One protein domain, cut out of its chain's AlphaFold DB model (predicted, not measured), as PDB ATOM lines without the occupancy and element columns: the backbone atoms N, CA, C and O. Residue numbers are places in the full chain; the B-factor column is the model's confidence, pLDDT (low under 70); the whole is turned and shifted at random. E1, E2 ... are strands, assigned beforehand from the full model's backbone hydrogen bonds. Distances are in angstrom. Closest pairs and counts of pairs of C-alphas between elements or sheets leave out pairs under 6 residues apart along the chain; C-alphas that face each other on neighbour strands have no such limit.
ATOM      1  N   ALA A  14      36.663 -30.581  22.317       94.62
ATOM      2  CA  ALA A  14      37.192 -29.962  23.520       94.62
ATOM      3  C   ALA A  14      36.872 -30.818  24.748       94.62
ATOM      4  O   ALA A  14      35.981 -31.672  24.697       94.62
ATOM      5  N   TYR A  15      37.527 -30.533  25.866       96.31
ATOM      6  CA  TYR A  15      37.078 -30.948  27.189       96.31
ATOM      7  C   TYR A  15      36.618 -29.746  28.011       96.31
ATOM      8  O   TYR A  15      37.165 -28.649  27.903       96.31
ATOM      9  N   VAL A  16      35.611 -29.981  28.850       94.94
ATOM     10  CA  VAL A  16      35.126 -29.042  29.869       94.94
ATOM     11  C   VAL A  16      35.107 -29.717  31.225       94.94
ATOM     12  O   VAL A  16      34.833 -30.915  31.308       94.94
ATOM     13  N   VAL A  17      35.321 -28.954  32.289       91.94
ATOM     14  CA  VAL A  17      35.112 -29.442  33.652       91.94
ATOM     15  C   VAL A  17      33.618 -29.743  33.850       91.94
ATOM     16  O   VAL A  17      32.773 -28.855  33.800       91.94
ATOM     17  N   ASP A  18      33.294 -31.022  34.035       88.69
ATOM     18  CA  ASP A  18      31.951 -31.570  34.278       88.69
ATOM     19  C   ASP A  18      31.633 -31.656  35.773       88.69
ATOM     20  O   ASP A  18      30.478 -31.584  36.185       88.69
ATOM     21  N   TYR A  19      32.672 -31.849  36.589       85.19
ATOM     22  CA  TYR A  19      32.563 -31.970  38.035       85.19
ATOM     23  C   TYR A  19      33.886 -31.594  38.708       85.19
ATOM     24  O   TYR A  19      34.935 -32.141  38.363       85.19
ATOM     25  N   ARG A  20      33.827 -30.703  39.704       85.31
ATOM     26  CA  ARG A  20      34.942 -30.427  40.615       85.31
ATOM     27  C   ARG A  20      34.661 -31.048  41.987       85.31
ATOM     28  O   ARG A  20      33.883 -30.488  42.754       85.31
ATOM     29  N   PRO A  21      35.289 -32.179  42.350       78.12
ATOM     30  CA  PRO A  21      35.121 -32.792  43.668       78.12
ATOM     31  C   PRO A  21      35.639 -31.942  44.844       78.12
ATOM     32  O   PRO A  21      35.402 -32.315  45.996       78.12
ATOM     33  N   LEU A  22      36.333 -30.826  44.581       74.44
ATOM     34  CA  LEU A  22      36.764 -29.852  45.590       74.44
ATOM     35  C   LEU A  22      35.871 -28.595  45.681       74.44
ATOM     36  O   LEU A  22      36.179 -27.664  46.432       74.44
ATOM     37  N   ASP A  23      34.741 -28.585  44.973       65.94
ATOM     38  CA  ASP A  23      33.779 -27.485  44.932       65.94
ATOM     39  C   ASP A  23      32.419 -27.984  45.425       65.94
ATOM     40  O   ASP A  23      31.553 -28.395  44.656       65.94
ATOM     41  N   ALA A  24      32.209 -27.926  46.744       44.50
ATOM     42  CA  ALA A  24      30.870 -28.092  47.322       44.50
ATOM     43  C   ALA A  24      29.899 -26.979  46.857       44.50
ATOM     44  O   ALA A  24      28.682 -27.153  46.890       44.50
ATOM     45  N   CYS A  25      30.462 -25.850  46.425       45.19
ATOM     46  CA  CYS A  25      29.866 -24.772  45.648       45.19
ATOM     47  C   CYS A  25      31.001 -23.992  44.951       45.19
ATOM     48  O   CYS A  25      32.179 -24.278  45.196       45.19
ATOM     49  N   ALA A  26      30.669 -23.004  44.115       42.47
ATOM     50  CA  ALA A  26      31.653 -22.065  43.580       42.47
ATOM     51  C   ALA A  26      32.117 -21.065  44.665       42.47
ATOM     52  O   ALA A  26      31.270 -20.534  45.392       42.47
ATOM     53  N   PRO A  27      33.428 -20.767  44.778       40.53
ATOM     54  CA  PRO A  27      33.956 -19.801  45.740       40.53
ATOM     55  C   PRO A  27      33.255 -18.430  45.686       40.53
ATOM     56  O   PRO A  27      32.767 -18.020  44.625       40.53
ATOM     57  N   PRO A  28      33.232 -17.674  46.800       40.12
ATOM     58  CA  PRO A  28      33.967 -17.929  48.049       40.12
ATOM     59  C   PRO A  28      33.231 -18.711  49.158       40.12
ATOM     60  O   PRO A  28      33.900 -19.257  50.027       40.12
ATOM     61  N   ALA A  29      31.897 -18.805  49.149       36.41
ATOM     62  CA  ALA A  29      31.088 -19.183  50.325       36.41
ATOM     63  C   ALA A  29      31.041 -20.698  50.666       36.41
ATOM     64  O   ALA A  29      29.992 -21.232  51.033       36.41
ATOM     65  N   CYS A  30      32.150 -21.422  50.504       45.47
ATOM     66  CA  CYS A  30      32.172 -22.887  50.432       45.47
ATOM     67  C   CYS A  30      32.974 -23.552  51.556       45.47
ATOM     68  O   CYS A  30      33.757 -22.913  52.250       45.47
ATOM     69  N   ARG A  31      32.773 -24.865  51.755       41.97
ATOM     70  CA  ARG A  31      33.508 -25.667  52.749       41.97
ATOM     71  C   ARG A  31      33.876 -27.044  52.214       41.97
ATOM     72  O   ARG A  31      33.026 -27.790  51.728       41.97
ATOM     73  N   LEU A  32      35.146 -27.404  52.359       49.56
ATOM     74  CA  LEU A  32      35.748 -28.584  51.734       49.56
ATOM     75  C   LEU A  32      35.653 -29.837  52.630       49.56
ATOM     76  O   LEU A  32      36.658 -30.357  53.100       49.56
ATOM     77  N   LYS A  33      34.423 -30.318  52.885       46.59
ATOM     78  CA  LYS A  33      34.123 -31.366  53.896       46.59
ATOM     79  C   LYS A  33      34.684 -30.972  55.282       46.59
ATOM     80  O   LYS A  33      35.542 -31.671  55.809       46.59
ATOM     81  N   THR A  34      34.218 -29.827  55.804       45.53
ATOM     82  CA  THR A  34      34.811 -29.084  56.947       45.53
ATOM     83  C   THR A  34      36.311 -28.853  56.753       45.53
ATOM     84  O   THR A  34      37.143 -29.540  57.342       45.53
ATOM     85  N   ARG A  35      36.610 -27.941  55.817       51.22
ATOM     86  CA  ARG A  35      37.921 -27.324  55.593       51.22
ATOM     87  C   ARG A  35      37.739 -25.893  55.089       51.22
ATOM     88  O   ARG A  35      36.754 -25.632  54.382       51.22
ATOM     89  N   HIS A  36      38.703 -25.026  55.392       51.38
ATOM     90  CA  HIS A  36      38.770 -23.650  54.896       51.38
ATOM     91  C   HIS A  36      39.053 -23.619  53.383       51.38
ATOM     92  O   HIS A  36      39.692 -24.529  52.859       51.38
ATOM     93  N   VAL A  37      38.581 -22.590  52.666       53.75
ATOM     94  CA  VAL A  37      38.785 -22.452  51.200       53.75
ATOM     95  C   VAL A  37      40.111 -21.765  50.853       53.75
ATOM     96  O   VAL A  37      40.607 -21.920  49.739       53.75
ATOM     97  N   SER A  38      40.721 -21.060  51.806       55.28
ATOM     98  CA  SER A  38      42.055 -20.467  51.668       55.28
ATOM     99  C   SER A  38      43.110 -21.155  52.544       55.28
ATOM    100  O   SER A  38      42.795 -22.032  53.350       55.28
ATOM    101  N   GLY A  39      44.374 -20.768  52.358       63.06
ATOM    102  CA  GLY A  39      45.531 -21.357  53.031       63.06
ATOM    103  C   GLY A  39      45.986 -22.701  52.451       63.06
ATOM    104  O   GLY A  39      45.321 -23.317  51.611       63.06
ATOM    105  N   PHE A  40      47.151 -23.164  52.907       72.88
ATOM    106  CA  PHE A  40      47.755 -24.414  52.444       72.88
ATOM    107  C   PHE A  40      47.235 -25.636  53.214       72.88
ATOM    108  O   PHE A  40      46.941 -25.568  54.405       72.88
ATOM    109  N   ALA A  41      47.115 -26.773  52.529       72.69
ATOM    110  CA  ALA A  41      46.491 -27.997  53.039       72.69
ATOM    111  C   ALA A  41      47.334 -28.762  54.082       72.69
ATOM    112  O   ALA A  41      46.862 -29.744  54.662       72.69
ATOM    113  N   ASP A  42      48.570 -28.326  54.327       69.06
ATOM    114  CA  ASP A  42      49.435 -28.748  55.431       69.06
ATOM    115  C   ASP A  42      49.435 -27.759  56.617       69.06
ATOM    116  O   ASP A  42      49.954 -28.094  57.684       69.06
ATOM    117  N   GLN A  43      48.811 -26.584  56.462       69.62
ATOM    118  CA  GLN A  43      48.704 -25.534  57.476       69.62
ATOM    119  C   GLN A  43      47.289 -25.459  58.060       69.62
ATOM    120  O   GLN A  43      46.296 -25.360  57.336       69.62
ATOM    121  N   ILE A  44      47.203 -25.460  59.391       67.62
ATOM    122  CA  ILE A  44      45.953 -25.221  60.120       67.62
ATOM    123  C   ILE A  44      45.653 -23.720  60.119       67.62
ATOM    124  O   ILE A  44      46.504 -22.918  60.507       67.62
ATOM    125  N   GLN A  45      44.456 -23.358  59.665       66.62
ATOM    126  CA  GLN A  45      43.965 -21.986  59.576       66.62
ATOM    127  C   GLN A  45      43.412 -21.506  60.938       66.62
ATOM    128  O   GLN A  45      43.236 -22.319  61.850       66.62
ATOM    129  N   PRO A  46      43.141 -20.197  61.126       56.34
ATOM    130  CA  PRO A  46      42.725 -19.649  62.425       56.34
ATOM    131  C   PRO A  46      41.410 -20.203  63.002       56.34
ATOM    132  O   PRO A  46      41.167 -20.031  64.196       56.34
ATOM    133  N   ASP A  47      40.572 -20.862  62.195       57.00
ATOM    134  CA  ASP A  47      39.341 -21.538  62.631       57.00
ATOM    135  C   ASP A  47      39.558 -23.001  63.078       57.00
ATOM    136  O   ASP A  47      38.650 -23.610  63.647       57.00
ATOM    137  N   GLY A  48      40.765 -23.545  62.880       61.31
ATOM    138  CA  GLY A  48      41.154 -24.913  63.236       61.31
ATOM    139  C   GLY A  48      41.123 -25.917  62.078       61.31
ATOM    140  O   GLY A  48      41.611 -27.038  62.250       61.31
ATOM    141  N   ASP A  49      40.616 -25.532  60.905       64.69
ATOM    142  CA  ASP A  49      40.568 -26.389  59.718       64.69
ATOM    143  C   ASP A  49      41.873 -26.284  58.887       64.69
ATOM    144  O   ASP A  49      42.526 -25.239  58.871       64.69
ATOM    145  N   PRO A  50      42.303 -27.338  58.165       68.75
ATOM    146  CA  PRO A  50      43.389 -27.230  57.189       68.75
ATOM    147  C   PRO A  50      42.924 -26.506  55.915       68.75
ATOM    148  O   PRO A  50      41.750 -26.586  55.547       68.75
ATOM    149  N   GLY A  51      43.855 -25.851  55.214       70.69
ATOM    150  CA  GLY A  51      43.562 -25.126  53.973       70.69
ATOM    151  C   GLY A  51      43.264 -26.005  52.746       70.69
ATOM    152  O   GLY A  51      43.268 -27.240  52.807       70.69
ATOM    153  N   ALA A  52      43.021 -25.350  51.608       74.19
ATOM    154  CA  ALA A  52      42.514 -25.968  50.375       74.19
ATOM    155  C   ALA A  52      43.526 -26.102  49.224       74.19
ATOM    156  O   ALA A  52      43.125 -26.494  48.128       74.19
ATOM    157  N   TYR A  53      44.800 -25.743  49.409       81.56
ATOM    158  CA  TYR A  53      45.800 -25.775  48.329       81.56
ATOM    159  C   TYR A  53      47.044 -26.566  48.727       81.56
ATOM    160  O   TYR A  53      47.602 -26.376  49.806       81.56
ATOM    161  N   VAL A  54      47.500 -27.451  47.842       86.88
ATOM    162  CA  VAL A  54      48.780 -28.157  47.978       86.88
ATOM    163  C   VAL A  54      49.871 -27.395  47.230       86.88
ATOM    164  O   VAL A  54      49.613 -26.807  46.178       86.88
ATOM    165  N   SER A  55      51.086 -27.409  47.770       87.00
ATOM    166  CA  SER A  55      52.255 -26.724  47.216       87.00
ATOM    167  C   SER A  55      53.403 -27.704  46.946       87.00
ATOM    168  O   SER A  55      53.519 -28.736  47.612       87.00
ATOM    169  N   ALA A  56      54.246 -27.398  45.958       88.44
ATOM    170  CA  ALA A  56      55.494 -28.119  45.699       88.44
ATOM    171  C   ALA A  56      56.514 -27.210  44.994       88.44
ATOM    172  O   ALA A  56      56.151 -26.471  44.082       88.44
ATOM    173  N   GLY A  57      57.784 -27.253  45.399       86.44
ATOM    174  CA  GLY A  57      58.838 -26.359  44.897       86.44
ATOM    175  C   GLY A  57      59.791 -25.923  46.010       86.44
ATOM    176  O   GLY A  57      59.668 -26.376  47.148       86.44
ATOM    177  N   HIS A  58      60.758 -25.055  45.704       80.62
ATOM    178  CA  HIS A  58      61.757 -24.616  46.688       80.62
ATOM    179  C   HIS A  58      61.253 -23.510  47.628       80.62
ATOM    180  O   HIS A  58      61.751 -23.381  48.747       80.62
ATOM    181  N   GLY A  59      60.234 -22.755  47.215       72.69
ATOM    182  CA  GLY A  59      59.597 -21.728  48.038       72.69
ATOM    183  C   GLY A  59      59.234 -20.487  47.231       72.69
ATOM    184  O   GLY A  59      59.764 -20.274  46.142       72.69
ATOM    185  N   ILE A  60      58.354 -19.655  47.800       62.03
ATOM    186  CA  ILE A  60      57.728 -18.503  47.123       62.03
ATOM    187  C   ILE A  60      58.768 -17.522  46.540       62.03
ATOM    188  O   ILE A  60      58.527 -16.904  45.514       62.03
ATOM    189  N   ASN A  61      59.958 -17.442  47.141       63.81
ATOM    190  CA  ASN A  61      61.057 -16.567  46.713       63.81
ATOM    191  C   ASN A  61      61.887 -17.117  45.526       63.81
ATOM    192  O   ASN A  61      62.956 -16.578  45.254       63.81
ATOM    193  N   THR A  62      61.503 -18.237  44.899       73.56
ATOM    194  CA  THR A  62      62.306 -18.883  43.836       73.56
ATOM    195  C   THR A  62      61.453 -19.572  42.775       73.56
ATOM    196  O   THR A  62      61.359 -19.067  41.668       73.56
ATOM    197  N   GLU A  63      60.850 -20.715  43.100       85.50
ATOM    198  CA  GLU A  63      60.033 -21.541  42.207       85.50
ATOM    199  C   GLU A  63      59.025 -22.312  43.063       85.50
ATOM    200  O   GLU A  63      59.415 -23.052  43.981       85.50
ATOM    201  N   LEU A  64      57.734 -22.135  42.778       86.19
ATOM    202  CA  LEU A  64      56.663 -22.766  43.537       86.19
ATOM    203  C   LEU A  64      55.407 -22.989  42.688       86.19
ATOM    204  O   LEU A  64      54.895 -22.081  42.034       86.19
ATOM    205  N   TYR A  65      54.907 -24.219  42.734       89.06
ATOM    206  CA  TYR A  65      53.672 -24.649  42.094       89.06
ATOM    207  C   TYR A  65      52.603 -24.837  43.168       89.06
ATOM    208  O   TYR A  65      52.862 -25.457  44.205       89.06
ATOM    209  N   TYR A  66      51.398 -24.344  42.902       86.25
ATOM    210  CA  TYR A  66      50.231 -24.483  43.764       86.25
ATOM    211  C   TYR A  66      49.074 -25.107  42.986       86.25
ATOM    212  O   TYR A  66      48.784 -24.716  41.856       86.25
ATOM    213  N   ARG A  67      48.374 -26.057  43.605       87.69
ATOM    214  CA  ARG A  67      47.189 -26.713  43.039       87.69
ATOM    215  C   ARG A  67      46.089 -26.754  44.097       87.69
ATOM    216  O   ARG A  67      46.366 -27.110  45.245       87.69
ATOM    217  N   ARG A  68      44.847 -26.412  43.743       83.62
ATOM    218  CA  ARG A  68      43.698 -26.533  44.657       83.62
ATOM    219  C   ARG A  68      43.501 -28.012  44.991       83.62
ATOM    220  O   ARG A  68      43.269 -28.810  44.095       83.62
ATOM    221  N   GLY A  69      43.685 -28.421  46.240       85.94
ATOM    222  CA  GLY A  69      44.008 -29.809  46.556       85.94
ATOM    223  C   GLY A  69      43.882 -30.206  48.022       85.94
ATOM    224  O   GLY A  69      43.550 -29.410  48.897       85.94
ATOM    225  N   VAL A  70      44.176 -31.477  48.291       85.88
ATOM    226  CA  VAL A  70      44.177 -32.063  49.636       85.88
ATOM    227  C   VAL A  70      45.419 -32.916  49.865       85.88
ATOM    228  O   VAL A  70      45.888 -33.614  48.968       85.88
ATOM    229  N   VAL A  71      45.927 -32.911  51.097       88.50
ATOM    230  CA  VAL A  71      46.905 -33.903  51.558       88.50
ATOM    231  C   VAL A  71      46.175 -35.148  52.068       88.50
ATOM    232  O   VAL A  71      45.223 -35.028  52.844       88.50
ATOM    233  N   LEU A  72      46.657 -36.324  51.658       89.06
ATOM    234  CA  LEU A  72      46.229 -37.653  52.098       89.06
ATOM    235  C   LEU A  72      47.385 -38.357  52.826       89.06
ATOM    236  O   LEU A  72      48.478 -38.530  52.271       89.06
ATOM    237  N   ARG A  73      47.163 -38.786  54.069       91.88
ATOM    238  CA  ARG A  73      48.100 -39.639  54.827       91.88
ATOM    239  C   ARG A  73      48.134 -41.067  54.240       91.88
ATOM    240  O   ARG A  73      47.215 -41.436  53.510       91.88
ATOM    241  N   PRO A  74      49.154 -41.889  54.551       94.12
ATOM    242  CA  PRO A  74      49.155 -43.316  54.217       94.12
ATOM    243  C   PRO A  74      47.848 -44.010  54.625       94.12
ATOM    244  O   PRO A  74      47.432 -43.912  55.779       94.12
ATOM    245  N   GLY A  75      47.199 -44.692  53.680       90.94
ATOM    246  CA  GLY A  75      45.915 -45.370  53.881       90.94
ATOM    247  C   GLY A  75      44.669 -44.474  53.827       90.94
ATOM    248  O   GLY A  75      43.561 -45.001  53.898       90.94
ATOM    249  N   GLU A  76      44.800 -43.151  53.682       92.25
ATOM    250  CA  GLU A  76      43.644 -42.266  53.478       92.25
ATOM    251  C   GLU A  76      43.148 -42.292  52.026       92.25
ATOM    252  O   GLU A  76      43.917 -42.447  51.072       92.25
ATOM    253  N   VAL A  77      41.836 -42.101  51.868       89.94
ATOM    254  CA  VAL A  77      41.138 -42.094  50.579       89.94
ATOM    255  C   VAL A  77      40.395 -40.780  50.359       89.94
ATOM    256  O   VAL A  77      39.747 -40.248  51.263       89.94
ATOM    257  N   PHE A  78      40.446 -40.271  49.131       89.00
ATOM    258  CA  PHE A  78      39.593 -39.187  48.664       89.00
ATOM    259  C   PHE A  78      38.496 -39.758  47.762       89.00
ATOM    260  O   PHE A  78      38.772 -40.209  46.651       89.00
ATOM    261  N   GLU A  79      37.253 -39.752  48.251       89.00
ATOM    262  CA  GLU A  79      36.091 -40.268  47.518       89.00
ATOM    263  C   GLU A  79      35.087 -39.178  47.121       89.00
ATOM    264  O   GLU A  79      34.781 -38.264  47.904       89.00
ATOM    265  N   PHE A  80      34.507 -39.352  45.932       88.12
ATOM    266  CA  PHE A  80      33.330 -38.639  45.430       88.12
ATOM    267  C   PHE A  80      32.504 -39.549  44.503       88.12
ATOM    268  O   PHE A  80      32.948 -40.624  44.105       88.12
ATOM    269  N   THR A  81      31.266 -39.163  44.185       87.25
ATOM    270  CA  THR A  81      30.381 -39.931  43.288       87.25
ATOM    271  C   THR A  81      29.879 -39.042  42.162       87.25
ATOM    272  O   THR A  81      29.370 -37.952  42.407       87.25
ATOM    273  N   LEU A  82      30.029 -39.521  40.930       87.00
ATOM    274  CA  LEU A  82      29.654 -38.822  39.711       87.00
ATOM    275  C   LEU A  82      28.221 -39.168  39.282       87.00
ATOM    276  O   LEU A  82      27.842 -40.345  39.330       87.00
ATOM    277  N   PRO A  83      27.444 -38.177  38.803       85.75
ATOM    278  CA  PRO A  83      26.123 -38.414  38.234       85.75
ATOM    279  C   PRO A  83      26.216 -39.211  36.918       85.75
ATOM    280  O   PRO A  83      27.278 -39.211  36.272       85.75
ATOM    281  N   PRO A  84      25.114 -39.850  36.479       85.81
ATOM    282  CA  PRO A  84      25.062 -40.517  35.187       85.81
ATOM    283  C   PRO A  84      25.312 -39.528  34.046       85.81
ATOM    284  O   PRO A  84      24.770 -38.425  34.042       85.81
ATOM    285  N   SER A  85      26.101 -39.934  33.054       85.62
ATOM    286  CA  SER A  85      26.380 -39.136  31.858       85.62
ATOM    287  C   SER A  85      26.603 -40.044  30.654       85.62
ATOM    288  O   SER A  85      27.242 -41.089  30.766       85.62
ATOM    289  N   ALA A  86      26.056 -39.655  29.501       87.25
ATOM    290  CA  ALA A  86      26.241 -40.368  28.236       87.25
ATOM    291  C   ALA A  86      27.510 -39.931  27.479       87.25
ATOM    292  O   ALA A  86      27.925 -40.608  26.543       87.25
ATOM    293  N   ALA A  87      28.117 -38.806  27.867       88.50
ATOM    294  CA  ALA A  87      29.340 -38.304  27.252       88.50
ATOM    295  C   ALA A  87      30.583 -38.991  27.841       88.50
ATOM    296  O   ALA A  87      30.616 -39.329  29.026       88.50
ATOM    297  N   ALA A  88      31.628 -39.142  27.024       93.19
ATOM    298  CA  ALA A  88      32.938 -39.571  27.503       93.19
ATOM    299  C   ALA A  88      33.493 -38.573  28.534       93.19
ATOM    300  O   ALA A  88      33.211 -37.369  28.478       93.19
ATOM    301  N   SER A  89      34.265 -39.059  29.503       94.69
ATOM    302  CA  SER A  89      34.918 -38.205  30.497       94.69
ATOM    303  C   SER A  89      36.242 -38.798  30.954       94.69
ATOM    304  O   SER A  89      36.409 -40.013  30.928       94.69
ATOM    305  N   GLU A  90      37.140 -37.946  31.430       96.62
ATOM    306  CA  GLU A  90      38.420 -38.301  32.043       96.62
ATOM    307  C   GLU A  90      38.503 -37.700  33.451       96.62
ATOM    308  O   GLU A  90      37.987 -36.613  33.691       96.62
ATOM    309  N   LEU A  91      39.126 -38.408  34.389       96.50
ATOM    310  CA  LEU A  91      39.644 -37.824  35.617       96.50
ATOM    311  C   LEU A  91      40.987 -37.184  35.276       96.50
ATOM    312  O   LEU A  91      41.890 -37.886  34.826       96.50
ATOM    313  N   ASP A  92      41.108 -35.889  35.516       96.69
ATOM    314  CA  ASP A  92      42.355 -35.136  35.433       96.69
ATOM    315  C   ASP A  92      42.791 -34.764  36.858       96.69
ATOM    316  O   ASP A  92      41.942 -34.424  37.685       96.69
ATOM    317  N   ALA A  93      44.070 -34.927  37.199       95.44
ATOM    318  CA  ALA A  93      44.606 -34.570  38.512       95.44
ATOM    319  C   ALA A  93      46.139 -34.457  38.502       95.44
ATOM    320  O   ALA A  93      46.822 -34.996  37.633       95.44
ATOM    321  N   TYR A  94      46.691 -33.858  39.556       95.69
ATOM    322  CA  TYR A  94      48.120 -33.866  39.860       95.69
ATOM    323  C   TYR A  94      48.417 -34.649  41.144       95.69
ATOM    324  O   TYR A  94      47.803 -34.424  42.188       95.69
ATOM    325  N   LEU A  95      49.406 -35.540  41.086       95.88
ATOM    326  CA  LEU A  95      49.921 -36.299  42.227       95.88
ATOM    327  C   LEU A  95      51.328 -35.829  42.611       95.88
ATOM    328  O   LEU A  95      52.163 -35.558  41.747       95.88
ATOM    329  N   SER A  96      51.611 -35.756  43.909       94.81
ATOM    330  CA  SER A  96      52.943 -35.437  44.435       94.81
ATOM    331  C   SER A  96      53.124 -35.991  45.852       94.81
ATOM    332  O   SER A  96      52.148 -36.240  46.553       94.81
ATOM    333  N   ALA A  97      54.361 -36.179  46.308       92.38
ATOM    334  CA  ALA A  97      54.666 -36.410  47.722       92.38
ATOM    335  C   ALA A  97      54.787 -35.057  48.439       92.38
ATOM    336  O   ALA A  97      55.399 -34.135  47.907       92.38
ATOM    337  N   THR A  98      54.281 -34.920  49.671       88.12
ATOM    338  CA  THR A  98      54.415 -33.638  50.405       88.12
ATOM    339  C   THR A  98      55.848 -33.359  50.873       88.12
ATOM    340  O   THR A  98      56.112 -32.310  51.455       88.12
ATOM    341  N   ALA A  99      56.757 -34.326  50.736       88.06
ATOM    342  CA  ALA A  99      58.127 -34.247  51.218       88.06
ATOM    343  C   ALA A  99      59.106 -34.008  50.060       88.06
ATOM    344  O   ALA A  99      59.091 -34.718  49.055       88.06
ATOM    345  N   SER A 100      60.009 -33.044  50.249       88.88
ATOM    346  CA  SER A 100      61.162 -32.798  49.374       88.88
ATOM    347  C   SER A 100      61.962 -34.085  49.148       88.88
ATOM    348  O   SER A 100      62.450 -34.685  50.107       88.88
ATOM    349  N   GLY A 101      62.105 -34.523  47.894       91.25
ATOM    350  CA  GLY A 101      62.798 -35.776  47.571       91.25
ATOM    351  C   GLY A 101      62.037 -37.062  47.938       91.25
ATOM    352  O   GLY A 101      62.631 -38.142  47.849       91.25
ATOM    353  N   GLY A 102      60.780 -36.954  48.379       92.69
ATOM    354  CA  GLY A 102      59.922 -38.053  48.830       92.69
ATOM    355  C   GLY A 102      59.252 -38.834  47.699       92.69
ATOM    356  O   GLY A 102      59.354 -38.483  46.518       92.69
ATOM    357  N   SER A 103      58.566 -39.914  48.064       94.62
ATOM    358  CA  SER A 103      57.875 -40.824  47.144       94.62
ATOM    359  C   SER A 103      56.376 -40.902  47.422       94.62
ATOM    360  O   SER A 103      55.933 -40.775  48.560       94.62
ATOM    361  N   TYR A 104      55.572 -41.118  46.382       94.56
ATOM    362  CA  TYR A 104      54.130 -41.324  46.522       94.56
ATOM    363  C   TYR A 104      53.689 -42.575  45.761       94.56
ATOM    364  O   TYR A 104      54.316 -42.993  44.785       94.56
ATOM    365  N   ARG A 105      52.577 -43.165  46.209       96.62
ATOM    366  CA  ARG A 105      51.872 -44.210  45.472       96.62
ATOM    367  C   ARG A 105      50.368 -44.040  45.649       96.62
ATOM    368  O   ARG A 105      49.853 -44.194  46.754       96.62
ATOM    369  N   ALA A 106      49.682 -43.737  44.558       96.75
ATOM    370  CA  ALA A 106      48.236 -43.666  44.487       96.75
ATOM    371  C   ALA A 106      47.645 -44.940  43.872       96.75
ATOM    372  O   ALA A 106      48.302 -45.659  43.117       96.75
ATOM    373  N   ASN A 107      46.364 -45.166  44.134       97.12
ATOM    374  CA  ASN A 107      45.515 -46.018  43.312       97.12
ATOM    375  C   ASN A 107      44.201 -45.275  43.044       97.12
ATOM    376  O   ASN A 107      43.570 -44.793  43.987       97.12
ATOM    377  N   VAL A 108      43.812 -45.155  41.775       97.06
ATOM    378  CA  VAL A 108      42.538 -44.555  41.351       97.06
ATOM    379  C   VAL A 108      41.590 -45.678  40.964       97.06
ATOM    380  O   VAL A 108      41.820 -46.364  39.973       97.06
ATOM    381  N   THR A 109      40.525 -45.867  41.734       96.19
ATOM    382  CA  THR A 109      39.525 -46.917  41.514       96.19
ATOM    383  C   THR A 109      38.191 -46.306  41.098       96.19
ATOM    384  O   THR A 109      37.741 -45.311  41.676       96.19
ATOM    385  N   PHE A 110      37.558 -46.911  40.094       95.06
ATOM    386  CA  PHE A 110      36.226 -46.553  39.611       95.06
ATOM    387  C   PHE A 110      35.244 -47.685  39.913       95.06
ATOM    388  O   PHE A 110      35.462 -48.814  39.473       95.06
ATOM    389  N   SER A 111      34.136 -47.389  40.596       92.38
ATOM    390  CA  SER A 111      33.181 -48.412  41.056       92.38
ATOM    391  C   SER A 111      31.734 -48.013  40.758       92.38
ATOM    392  O   SER A 111      31.358 -46.857  40.942       92.38
ATOM    393  N   VAL A 112      30.877 -48.951  40.340       86.88
ATOM    394  CA  VAL A 112      29.430 -48.685  40.208       86.88
ATOM    395  C   VAL A 112      28.795 -48.637  41.591       86.88
ATOM    396  O   VAL A 112      28.933 -49.584  42.366       86.88
ATOM    397  N   VAL A 113      28.043 -47.574  41.881       81.88
ATOM    398  CA  VAL A 113      27.196 -47.507  43.081       81.88
ATOM    399  C   VAL A 113      25.875 -48.216  42.781       81.88
ATOM    400  O   VAL A 113      25.039 -47.690  42.046       81.88
ATOM    401  N   GLN A 114      25.699 -49.426  43.319       75.12
ATOM    402  CA  GLN A 114      24.457 -50.194  43.185       75.12
ATOM    403  C   GLN A 114      23.454 -49.845  44.308       75.12
ATOM    404  O   GLN A 114      23.882 -49.487  45.404       75.12
ATOM    405  N   PRO A 115      22.127 -49.964  44.086       62.88
ATOM    406  CA  PRO A 115      21.125 -49.739  45.139       62.88
ATOM    407  C   PRO A 115      21.096 -50.827  46.226       62.88
ATOM    408  O   PRO A 115      20.608 -50.582  47.326       62.88
ATOM    409  N   VAL A 116      21.569 -52.037  45.907       56.41
ATOM    410  CA  VAL A 116      21.627 -53.199  46.806       56.41
ATOM    411  C   VAL A 116      22.930 -53.946  46.520       56.41
ATOM    412  O   VAL A 116      23.248 -54.200  45.361       56.41
ATOM    413  N   GLY A 117      23.672 -54.299  47.570       54.88
ATOM    414  CA  GLY A 117      25.074 -54.708  47.447       54.88
ATOM    415  C   GLY A 117      26.021 -53.501  47.454       54.88
ATOM    416  O   GLY A 117      25.627 -52.383  47.129       54.88
ATOM    417  N   GLY A 118      27.263 -53.716  47.894       59.91
ATOM    418  CA  GLY A 118      28.276 -52.658  47.963       59.91
ATOM    419  C   GLY A 118      28.728 -52.160  46.581       59.91
ATOM    420  O   GLY A 118      28.374 -52.762  45.561       59.91
ATOM    421  N   PRO A 119      29.528 -51.078  46.521       72.12
ATOM    422  CA  PRO A 119      30.123 -50.631  45.266       72.12
ATOM    423  C   PRO A 119      30.903 -51.772  44.603       72.12
ATOM    424  O   PRO A 119      31.620 -52.516  45.267       72.12
ATOM    425  N   THR A 120      30.725 -51.929  43.292       77.25
ATOM    426  CA  THR A 120      31.409 -52.963  42.501       77.25
ATOM    427  C   THR A 120      32.448 -52.298  41.617       77.25
ATOM    428  O   THR A 120      32.086 -51.478  40.771       77.25
ATOM    429  N   ASP A 121      33.717 -52.634  41.816       77.19
ATOM    430  CA  ASP A 121      34.818 -52.052  41.051       77.19
ATOM    431  C   ASP A 121      34.729 -52.439  39.568       77.19
ATOM    432  O   ASP A 121      34.442 -53.583  39.212       77.19
ATOM    433  N   LEU A 122      34.947 -51.450  38.703       79.06
ATOM    434  CA  LEU A 122      35.034 -51.595  37.251       79.06
ATOM    435  C   LEU A 122      36.487 -51.644  36.789       79.06
ATOM    436  O   LEU A 122      36.822 -52.410  35.889       79.06
ATOM    437  N   GLU A 123      37.321 -50.778  37.361       90.94
ATOM    438  CA  GLU A 123      38.678 -50.522  36.892       90.94
ATOM    439  C   GLU A 123      39.512 -49.886  38.012       90.94
ATOM    440  O   GLU A 123      38.977 -49.159  38.856       90.94
ATOM    441  N   SER A 124      40.821 -50.147  38.024       92.44
ATOM    442  CA  SER A 124      41.744 -49.590  39.013       92.44
ATOM    443  C   SER A 124      43.100 -49.287  38.383       92.44
ATOM    444  O   SER A 124      43.715 -50.162  37.775       92.44
ATOM    445  N   HIS A 125      43.572 -48.055  38.567       96.31
ATOM    446  CA  HIS A 125      44.779 -47.508  37.951       96.31
ATOM    447  C   HIS A 125      45.812 -47.159  39.037       96.31
ATOM    448  O   HIS A 125      45.615 -46.184  39.770       96.31
ATOM    449  N   PRO A 126      46.899 -47.942  39.183       96.62
ATOM    450  CA  PRO A 126      47.980 -47.622  40.106       96.62
ATOM    451  C   PRO A 126      48.890 -46.534  39.524       96.62
ATOM    452  O   PRO A 126      49.227 -46.563  38.341       96.62
ATOM    453  N   PHE A 127      49.346 -45.615  40.374       97.12
ATOM    454  CA  PHE A 127      50.342 -44.603  40.020       97.12
ATOM    455  C   PHE A 127      51.415 -44.539  41.098       97.12
ATOM    456  O   PHE A 127      51.101 -44.368  42.274       97.12
ATOM    457  N   ASP A 128      52.682 -44.623  40.718       95.12
ATOM    458  CA  ASP A 128      53.817 -44.406  41.608       95.12
ATOM    459  C   ASP A 128      54.795 -43.390  41.019       95.12
ATOM    460  O   ASP A 128      54.871 -43.184  39.808       95.12
ATOM    461  N   GLY A 129      55.528 -42.714  41.899       93.88
ATOM    462  CA  GLY A 129      56.508 -41.732  41.475       93.88
ATOM    463  C   GLY A 129      57.274 -41.101  42.625       93.88
ATOM    464  O   GLY A 129      57.086 -41.415  43.805       93.88
ATOM    465  N   LYS A 130      58.177 -40.196  42.253       94.12
ATOM    466  CA  LYS A 130      59.086 -39.514  43.168       94.12
ATOM    467  C   LYS A 130      59.153 -38.029  42.838       94.12
ATOM    468  O   LYS A 130      59.156 -37.660  41.668       94.12
ATOM    469  N   VAL A 131      59.224 -37.207  43.876       92.31
ATOM    470  CA  VAL A 131      59.393 -35.752  43.800       92.31
ATOM    471  C   VAL A 131      60.889 -35.431  43.826       92.31
ATOM    472  O   VAL A 131      61.647 -36.062  44.570       92.31
ATOM    473  N   GLU A 132      61.351 -34.471  43.024       92.56
ATOM    474  CA  GLU A 132      62.728 -33.974  43.120       92.56
ATOM    475  C   GLU A 132      62.970 -33.300  44.489       92.56
ATOM    476  O   GLU A 132      62.050 -32.837  45.165       92.56
ATOM    477  N   ALA A 133      64.219 -33.239  44.949       90.50
ATOM    478  CA  ALA A 133      64.541 -32.461  46.140       90.50
ATOM    479  C   ALA A 133      64.273 -30.967  45.880       90.50
ATOM    480  O   ALA A 133      64.850 -30.396  44.959       90.50
ATOM    481  N   PHE A 134      63.452 -30.340  46.725       89.06
ATOM    482  CA  PHE A 134      63.118 -28.913  46.709       89.06
ATOM    483  C   PHE A 134      64.369 -28.053  46.961       89.06
ATOM    484  O   PHE A 134      64.681 -27.678  48.094       89.06
ATOM    485  N   LYS A 135      65.110 -27.765  45.892       87.44
ATOM    486  CA  LYS A 135      66.343 -26.967  45.849       87.44
ATOM    487  C   LYS A 135      66.140 -25.783  44.909       87.44
ATOM    488  O   LYS A 135      65.342 -25.897  43.981       87.44
ATOM    489  N   VAL A 136      66.914 -24.709  45.104       84.06
ATOM    490  CA  VAL A 136      67.014 -23.597  44.142       84.06
ATOM    491  C   VAL A 136      67.185 -24.183  42.732       84.06
ATOM    492  O   VAL A 136      68.116 -24.975  42.533       84.06
ATOM    493  N   PRO A 137      66.293 -23.875  41.777       82.00
ATOM    494  CA  PRO A 137      66.378 -24.433  40.437       82.00
ATOM    495  C   PRO A 137      67.539 -23.823  39.654       82.00
ATOM    496  O   PRO A 137      68.142 -22.823  40.039       82.00
ATOM    497  N   THR A 138      67.831 -24.425  38.505       84.75
ATOM    498  CA  THR A 138      68.707 -23.815  37.502       84.75
ATOM    499  C   THR A 138      67.854 -23.173  36.405       84.75
ATOM    500  O   THR A 138      66.746 -23.659  36.157       84.75
ATOM    501  N   PRO A 139      68.377 -22.195  35.646       80.94
ATOM    502  CA  PRO A 139      67.726 -21.671  34.440       80.94
ATOM    503  C   PRO A 139      67.256 -22.723  33.419       80.94
ATOM    504  O   PRO A 139      66.400 -22.430  32.590       80.94
ATOM    505  N   ALA A 140      67.809 -23.943  33.460       83.19
ATOM    506  CA  ALA A 140      67.443 -25.056  32.584       83.19
ATOM    507  C   ALA A 140      66.381 -26.008  33.174       83.19
ATOM    508  O   ALA A 140      65.837 -26.823  32.431       83.19
ATOM    509  N   THR A 141      66.097 -25.932  34.480       86.00
ATOM    510  CA  THR A 141      65.152 -26.817  35.196       86.00
ATOM    511  C   THR A 141      63.961 -26.081  35.814       86.00
ATOM    512  O   THR A 141      62.964 -26.706  36.167       86.00
ATOM    513  N   GLU A 142      64.038 -24.757  35.932       88.06
ATOM    514  CA  GLU A 142      62.950 -23.906  36.412       88.06
ATOM    515  C   GLU A 142      61.755 -23.901  35.438       88.06
ATOM    516  O   GLU A 142      61.953 -23.832  34.222       88.06
ATOM    517  N   GLY A 143      60.521 -23.938  35.947       88.62
ATOM    518  CA  GLY A 143      59.291 -23.972  35.138       88.62
ATOM    519  C   GLY A 143      58.881 -25.375  34.666       88.62
ATOM    520  O   GLY A 143      57.913 -25.522  33.927       88.62
ATOM    521  N   GLN A 144      59.607 -26.422  35.072       91.88
ATOM    522  CA  GLN A 144      59.286 -27.818  34.756       91.88
ATOM    523  C   GLN A 144      58.469 -28.458  35.890       91.88
ATOM    524  O   GLN A 144      59.018 -29.144  36.756       91.88
ATOM    525  N   SER A 145      57.144 -28.277  35.848       90.25
ATOM    526  CA  SER A 145      56.168 -28.866  36.787       90.25
ATOM    527  C   SER A 145      56.416 -30.356  37.061       90.25
ATOM    528  O   SER A 145      56.409 -30.779  38.219       90.25
ATOM    529  N   GLY A 146      56.741 -31.123  36.013       90.25
ATOM    530  CA  GLY A 146      57.043 -32.560  36.043       90.25
ATOM    531  C   GLY A 146      58.164 -33.007  36.996       90.25
ATOM    532  O   GLY A 146      58.257 -34.194  37.304       90.25
ATOM    533  N   ARG A 147      59.002 -32.083  37.496       91.31
ATOM    534  CA  ARG A 147      60.007 -32.353  38.546       91.31
ATOM    535  C   ARG A 147      59.373 -32.617  39.916       91.31
ATOM    536  O   ARG A 147      59.958 -33.312  40.747       91.31
ATOM    537  N   PHE A 148      58.191 -32.052  40.164       92.19
ATOM    538  CA  PHE A 148      57.538 -32.082  41.473       92.19
ATOM    539  C   PHE A 148      56.097 -32.598  41.439       92.19
ATOM    540  O   PHE A 148      55.649 -33.203  42.413       92.19
ATOM    541  N   LEU A 149      55.375 -32.366  40.344       93.38
ATOM    542  CA  LEU A 149      53.984 -32.760  40.145       93.38
ATOM    543  C   LEU A 149      53.895 -33.767  38.998       93.38
ATOM    544  O   LEU A 149      54.458 -33.551  37.931       93.38
ATOM    545  N   ARG A 150      53.139 -34.847  39.188       95.25
ATOM    546  CA  ARG A 150      52.782 -35.781  38.120       95.25
ATOM    547  C   ARG A 150      51.344 -35.538  37.699       95.25
ATOM    548  O   ARG A 150      50.435 -35.886  38.448       95.25
ATOM    549  N   HIS A 151      51.151 -34.998  36.501       96.06
ATOM    550  CA  HIS A 151      49.854 -35.039  35.833       96.06
ATOM    551  C   HIS A 151      49.412 -36.492  35.618       96.06
ATOM    552  O   HIS A 151      50.216 -37.357  35.243       96.06
ATOM    553  N   ILE A 152      48.137 -36.760  35.880       96.19
ATOM    554  CA  ILE A 152      47.445 -37.984  35.490       96.19
ATOM    555  C   ILE A 152      46.149 -37.604  34.778       96.19
ATOM    556  O   ILE A 152      45.401 -36.746  35.241       96.19
ATOM    557  N   ARG A 153      45.864 -38.292  33.672       95.75
ATOM    558  CA  ARG A 153      44.606 -38.157  32.946       95.75
ATOM    559  C   ARG A 153      44.093 -39.535  32.563       95.75
ATOM    560  O   ARG A 153      44.781 -40.290  31.876       95.75
ATOM    561  N   VAL A 154      42.934 -39.901  33.101       96.00
ATOM    562  CA  VAL A 154      42.470 -41.293  33.181       96.00
ATOM    563  C   VAL A 154      41.025 -41.381  32.692       96.00
ATOM    564  O   VAL A 154      40.168 -40.722  33.279       96.00
ATOM    565  N   PRO A 155      40.701 -42.180  31.660       95.56
ATOM    566  CA  PRO A 155      39.320 -42.357  31.220       95.56
ATOM    567  C   PRO A 155      38.406 -42.812  32.366       95.56
ATOM    568  O   PRO A 155      38.702 -43.780  33.061       95.56
ATOM    569  N   VAL A 156      37.278 -42.127  32.557       94.25
ATOM    570  CA  VAL A 156      36.231 -42.553  33.494       94.25
ATOM    571  C   VAL A 156      35.360 -43.596  32.784       94.25
ATOM    572  O   VAL A 156      34.795 -43.286  31.729       94.25
ATOM    573  N   PRO A 157      35.175 -44.806  33.346       92.12
ATOM    574  CA  PRO A 157      34.286 -45.808  32.773       92.12
ATOM    575  C   PRO A 157      32.877 -45.260  32.519       92.12
ATOM    576  O   PRO A 157      32.313 -44.562  33.363       92.12
ATOM    577  N   SER A 158      32.293 -45.606  31.363       88.56
ATOM    578  CA  SER A 158      31.028 -45.032  30.868       88.56
ATOM    579  C   SER A 158      29.960 -44.896  31.959       88.56
ATOM    580  O   SER A 158      29.569 -45.888  32.584       88.56
ATOM    581  N   ARG A 159      29.469 -43.669  32.165       88.88
ATOM    582  CA  ARG A 159      28.478 -43.308  33.195       88.88
ATOM    583  C   ARG A 159      27.030 -43.409  32.694       88.88
ATOM    584  O   ARG A 159      26.112 -42.925  33.353       88.88
ATOM    585  N   ALA A 160      26.796 -44.017  31.529       87.69
ATOM    586  CA  ALA A 160      25.470 -44.080  30.920       87.69
ATOM    587  C   ALA A 160      24.478 -44.833  31.830       87.69
ATOM    588  O   ALA A 160      24.637 -46.023  32.089       87.69
ATOM    589  N   GLY A 161      23.468 -44.120  32.340       85.88
ATOM    590  CA  GLY A 161      22.418 -44.678  33.202       85.88
ATOM    591  C   GLY A 161      22.855 -45.133  34.603       85.88
ATOM    592  O   GLY A 161      22.049 -45.756  35.290       85.88
ATOM    593  N   ARG A 162      24.090 -44.850  35.050       88.00
ATOM    594  CA  ARG A 162      24.619 -45.340  36.337       88.00
ATOM    595  C   ARG A 162      25.495 -44.325  37.071       88.00
ATOM    596  O   ARG A 162      26.220 -43.554  36.451       88.00
ATOM    597  N   LEU A 163      25.450 -44.376  38.402       88.69
ATOM    598  CA  LEU A 163      26.363 -43.649  39.282       88.69
ATOM    599  C   LEU A 163      27.722 -44.356  39.335       88.69
ATOM    600  O   LEU A 163      27.780 -45.577  39.517       88.69
ATOM    601  N   VAL A 164      28.805 -43.586  39.227       89.19
ATOM    602  CA  VAL A 164      30.182 -44.084  39.358       89.19
ATOM    603  C   VAL A 164      30.864 -43.361  40.513       89.19
ATOM    604  O   VAL A 164      30.957 -42.136  40.518       89.19
ATOM    605  N   ARG A 165      31.340 -44.120  41.499       91.19
ATOM    606  CA  ARG A 165      32.250 -43.632  42.532       91.19
ATOM    607  C   ARG A 165      33.658 -43.535  41.956       91.19
ATOM    608  O   ARG A 165      34.078 -44.421  41.215       91.19
ATOM    609  N   VAL A 166      34.366 -42.477  42.334       92.50
ATOM    610  CA  VAL A 166      35.809 -42.335  42.137       92.50
ATOM    611  C   VAL A 166      36.458 -42.338  43.515       92.50
ATOM    612  O   VAL A 166      36.071 -41.543  44.378       92.50
ATOM    613  N   THR A 167      37.433 -43.221  43.709       93.25
ATOM    614  CA  THR A 167      38.195 -43.361  44.953       93.25
ATOM    615  C   THR A 167      39.678 -43.219  44.633       93.25
ATOM    616  O   THR A 167      40.237 -44.027  43.898       93.25
ATOM    617  N   ILE A 168      40.315 -42.181  45.175       94.94
ATOM    618  CA  ILE A 168      41.751 -41.914  45.024       94.94
ATOM    619  C   ILE A 168      42.420 -42.226  46.364       94.94
ATOM    620  O   ILE A 168      42.270 -41.476  47.329       94.94
ATOM    621  N   ALA A 169      43.114 -43.359  46.447       94.81
ATOM    622  CA  ALA A 169      43.720 -43.869  47.675       94.81
ATOM    623  C   ALA A 169      45.228 -43.597  47.723       94.81
ATOM    624  O   ALA A 169      45.928 -43.899  46.756       94.81
ATOM    625  N   ASN A 170      45.750 -43.109  48.853       96.50
ATOM    626  CA  ASN A 170      47.190 -43.138  49.119       96.50
ATOM    627  C   ASN A 170      47.577 -44.530  49.651       96.50
ATOM    628  O   ASN A 170      47.338 -44.854  50.814       96.50
ATOM    629  N   VAL A 171      48.190 -45.342  48.791       96.62
ATOM    630  CA  VAL A 171      48.676 -46.701  49.101       96.62
ATOM    631  C   VAL A 171      50.208 -46.744  49.260       96.62
ATOM    632  O   VAL A 171      50.832 -47.804  49.162       96.62
ATOM    633  N   GLY A 172      50.827 -45.579  49.474       93.62
ATOM    634  CA  GLY A 172      52.235 -45.414  49.828       93.62
ATOM    635  C   GLY A 172      52.470 -45.325  51.341       93.62
ATOM    636  O   GLY A 172      51.553 -45.440  52.150       93.62
ATOM    637  N   THR A 173      53.729 -45.108  51.725       93.75
ATOM    638  CA  THR A 173      54.176 -44.963  53.127       93.75
ATOM    639  C   THR A 173      54.389 -43.511  53.563       93.75
ATOM    640  O   THR A 173      54.628 -43.253  54.740       93.75
ATOM    641  N   GLU A 174      54.302 -42.558  52.637       93.56
ATOM    642  CA  GLU A 174      54.478 -41.119  52.871       93.56
ATOM    643  C   GLU A 174      53.156 -40.360  52.648       93.56
ATOM    644  O   GLU A 174      52.187 -40.904  52.112       93.56
ATOM    645  N   LYS A 175      53.089 -39.088  53.058       92.56
ATOM    646  CA  LYS A 175      51.947 -38.215  52.736       92.56
ATOM    647  C   LYS A 175      51.961 -37.847  51.247       92.56
ATOM    648  O   LYS A 175      52.998 -37.449  50.715       92.56
ATOM    649  N   MET A 176      50.792 -37.883  50.618       93.50
ATOM    650  CA  MET A 176      50.596 -37.538  49.211       93.50
ATOM    651  C   MET A 176      49.727 -36.285  49.077       93.50
ATOM    652  O   MET A 176      48.678 -36.187  49.709       93.50
ATOM    653  N   SER A 177      50.145 -35.351  48.232       92.75
ATOM    654  CA  SER A 177      49.327 -34.249  47.728       92.75
ATOM    655  C   SER A 177      48.506 -34.723  46.529       92.75
ATOM    656  O   SER A 177      49.068 -35.215  45.550       92.75
ATOM    657  N   LEU A 178      47.190 -34.529  46.595       92.62
ATOM    658  CA  LEU A 178      46.269 -34.607  45.465       92.62
ATOM    659  C   LEU A 178      45.896 -33.175  45.061       92.62
ATOM    660  O   LEU A 178      45.106 -32.525  45.747       92.62
ATOM    661  N   GLY A 179      46.497 -32.684  43.982       91.00
ATOM    662  CA  GLY A 179      46.235 -31.374  43.395       91.00
ATOM    663  C   GLY A 179      45.217 -31.452  42.259       91.00
ATOM    664  O   GLY A 179      45.237 -32.394  41.472       91.00
ATOM    665  N   SER A 180      44.328 -30.469  42.205       88.00
ATOM    666  CA  SER A 180      43.338 -30.191  41.158       88.00
ATOM    667  C   SER A 180      42.674 -31.429  40.540       88.00
ATOM    668  O   SER A 180      42.713 -31.586  39.325       88.00
ATOM    669  N   PRO A 181      42.064 -32.329  41.342       91.06
ATOM    670  CA  PRO A 181      41.211 -33.378  40.805       91.06
ATOM    671  C   PRO A 181      39.983 -32.745  40.139       91.06
ATOM    672  O   PRO A 181      39.160 -32.123  40.811       91.06
ATOM    673  N   LEU A 182      39.855 -32.934  38.830       92.69
ATOM    674  CA  LEU A 182      38.770 -32.467  37.968       92.69
ATOM    675  C   LEU A 182      38.209 -33.664  37.190       92.69
ATOM    676  O   LEU A 182      38.932 -34.611  36.884       92.69
ATOM    677  N   VAL A 183      36.927 -33.639  36.822       93.88
ATOM    678  CA  VAL A 183      36.398 -34.578  35.821       93.88
ATOM    679  C   VAL A 183      36.056 -33.821  34.553       93.88
ATOM    680  O   VAL A 183      35.175 -32.966  34.546       93.88
ATOM    681  N   MET A 184      36.763 -34.159  33.485       96.00
ATOM    682  CA  MET A 184      36.767 -33.493  32.193       96.00
ATOM    683  C   MET A 184      35.829 -34.230  31.236       96.00
ATOM    684  O   MET A 184      36.135 -35.338  30.800       96.00
ATOM    685  N   ARG A 185      34.675 -33.653  30.889       94.62
ATOM    686  CA  ARG A 185      33.751 -34.206  29.883       94.62
ATOM    687  C   ARG A 185      34.150 -33.755  28.483       94.62
ATOM    688  O   ARG A 185      34.314 -32.563  28.234       94.62
ATOM    689  N   LYS A 186      34.198 -34.706  27.551       94.94
ATOM    690  CA  LYS A 186      34.416 -34.437  26.126       94.94
ATOM    691  C   LYS A 186      33.187 -33.768  25.498       94.94
ATOM    692  O   LYS A 186      32.048 -34.142  25.784       94.94
ATOM    693  N   VAL A 187      33.426 -32.793  24.627       93.38
ATOM    694  CA  VAL A 187      32.417 -32.090  23.826       93.38
ATOM    695  C   VAL A 187      32.836 -32.151  22.363       93.38
ATOM    696  O   VAL A 187      33.792 -31.494  21.957       93.38
ATOM    697  N   ASP A 188      32.124 -32.952  21.577       91.31
ATOM    698  CA  ASP A 188      32.343 -33.091  20.137       91.31
ATOM    699  C   ASP A 188      31.700 -31.943  19.341       91.31
ATOM    700  O   ASP A 188      30.692 -31.364  19.750       91.31
ATOM    701  N   GLY A 189      32.271 -31.630  18.176       88.56
ATOM    702  CA  GLY A 189      31.767 -30.613  17.246       88.56
ATOM    703  C   GLY A 189      32.303 -29.193  17.466       88.56
ATOM    704  O   GLY A 189      31.869 -28.277  16.767       88.56
TER     705      GLY A 189
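This is residues 14 to 189 of the 795 residues of an uncharacterized protein of Myxococcales bacterium 68-20 (UniProt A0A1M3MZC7). Two strongly twisted sheets lie face to face as a sandwich, a branched one of E1, E2, E3, E5, E8 and E10 and a four-stranded one in the order E4, E9, E6, E7; the hairpin of E2 and E3 reaches toward one end, and a long loop, residues 20 to 52, lies to one side. The chain forms a jelly roll, one long hairpin wound over both sheets, with nested antiparallel pairs E3 with E10, E4 with E9, E5 with E8 and E6 with E7. The printed part has 176 residues with ten named strands, E1 to E10 in chain order, and no named helix; the class is all strand, though under half of the residues, 85, are in named elements. Both sheets are antiparallel. The whole is compact, with a radius of gyration of the C-alphas of 16.9 A and spans of 51 by 38 by 37 A.

In the branched sheet, E10, residues 176 to 188, is the longest strand at 34.6 A and ends with C-alpha 188 at (32.343, -33.091, 20.137). Its other strands are E1, residues 14 to 19, beginning with C-alpha 14 at (37.192, -29.962, 23.520), E2, residues 53 to 59, E3, residues 63 to 72, E5, residues 89 to 97, 26.3 A, and E8, residues 150 to 155. The second sheet has E4, residues 77 to 82, E9, residues 164 to 170, E6, residues 103 to 112, 30.3 A, and E7, residues 120 to 130, 30.8 A.

E10 has E1 and E3 on one side and E5 on the other side. N 92 and O 182 of E5 and E10 are within hydrogen-bond range at 2.9 A, as are N 16 and O 185 of E1 and E10 at 3.0 A and N 70 and O 178 of E3 and E10 at 2.9 A. E3 bends by 86 degrees at residue 68 and pairs with E2 over residues 63 to 68, with N 56 and O 65 at 3.0 A. Edge strand E8 pairs with E5, N 93 and O 152 being 3.0 A apart. In the second sheet, N 80 and O 166 of E4 and E9 are within hydrogen-bond range at 3.1 A, as are N 109 and O 167 of E6 and E9 at 2.9 A and N 106 and O 127 of the hairpin E6 and E7 at 2.8 A. The facing parts of the sheets are 9.2 A apart, centre to centre, their best planes 26 degrees apart.

The farthest C-alphas, of Val 116 and Pro 139, are 57.2 A apart. The printed part has no cut; the links E1 to E2 and E7 to E8 are long. Mean pLDDT of the printed part is 83.2, with residues 23 to 39, 42 to 50, 60 to 61 and 115 to 118 under 70.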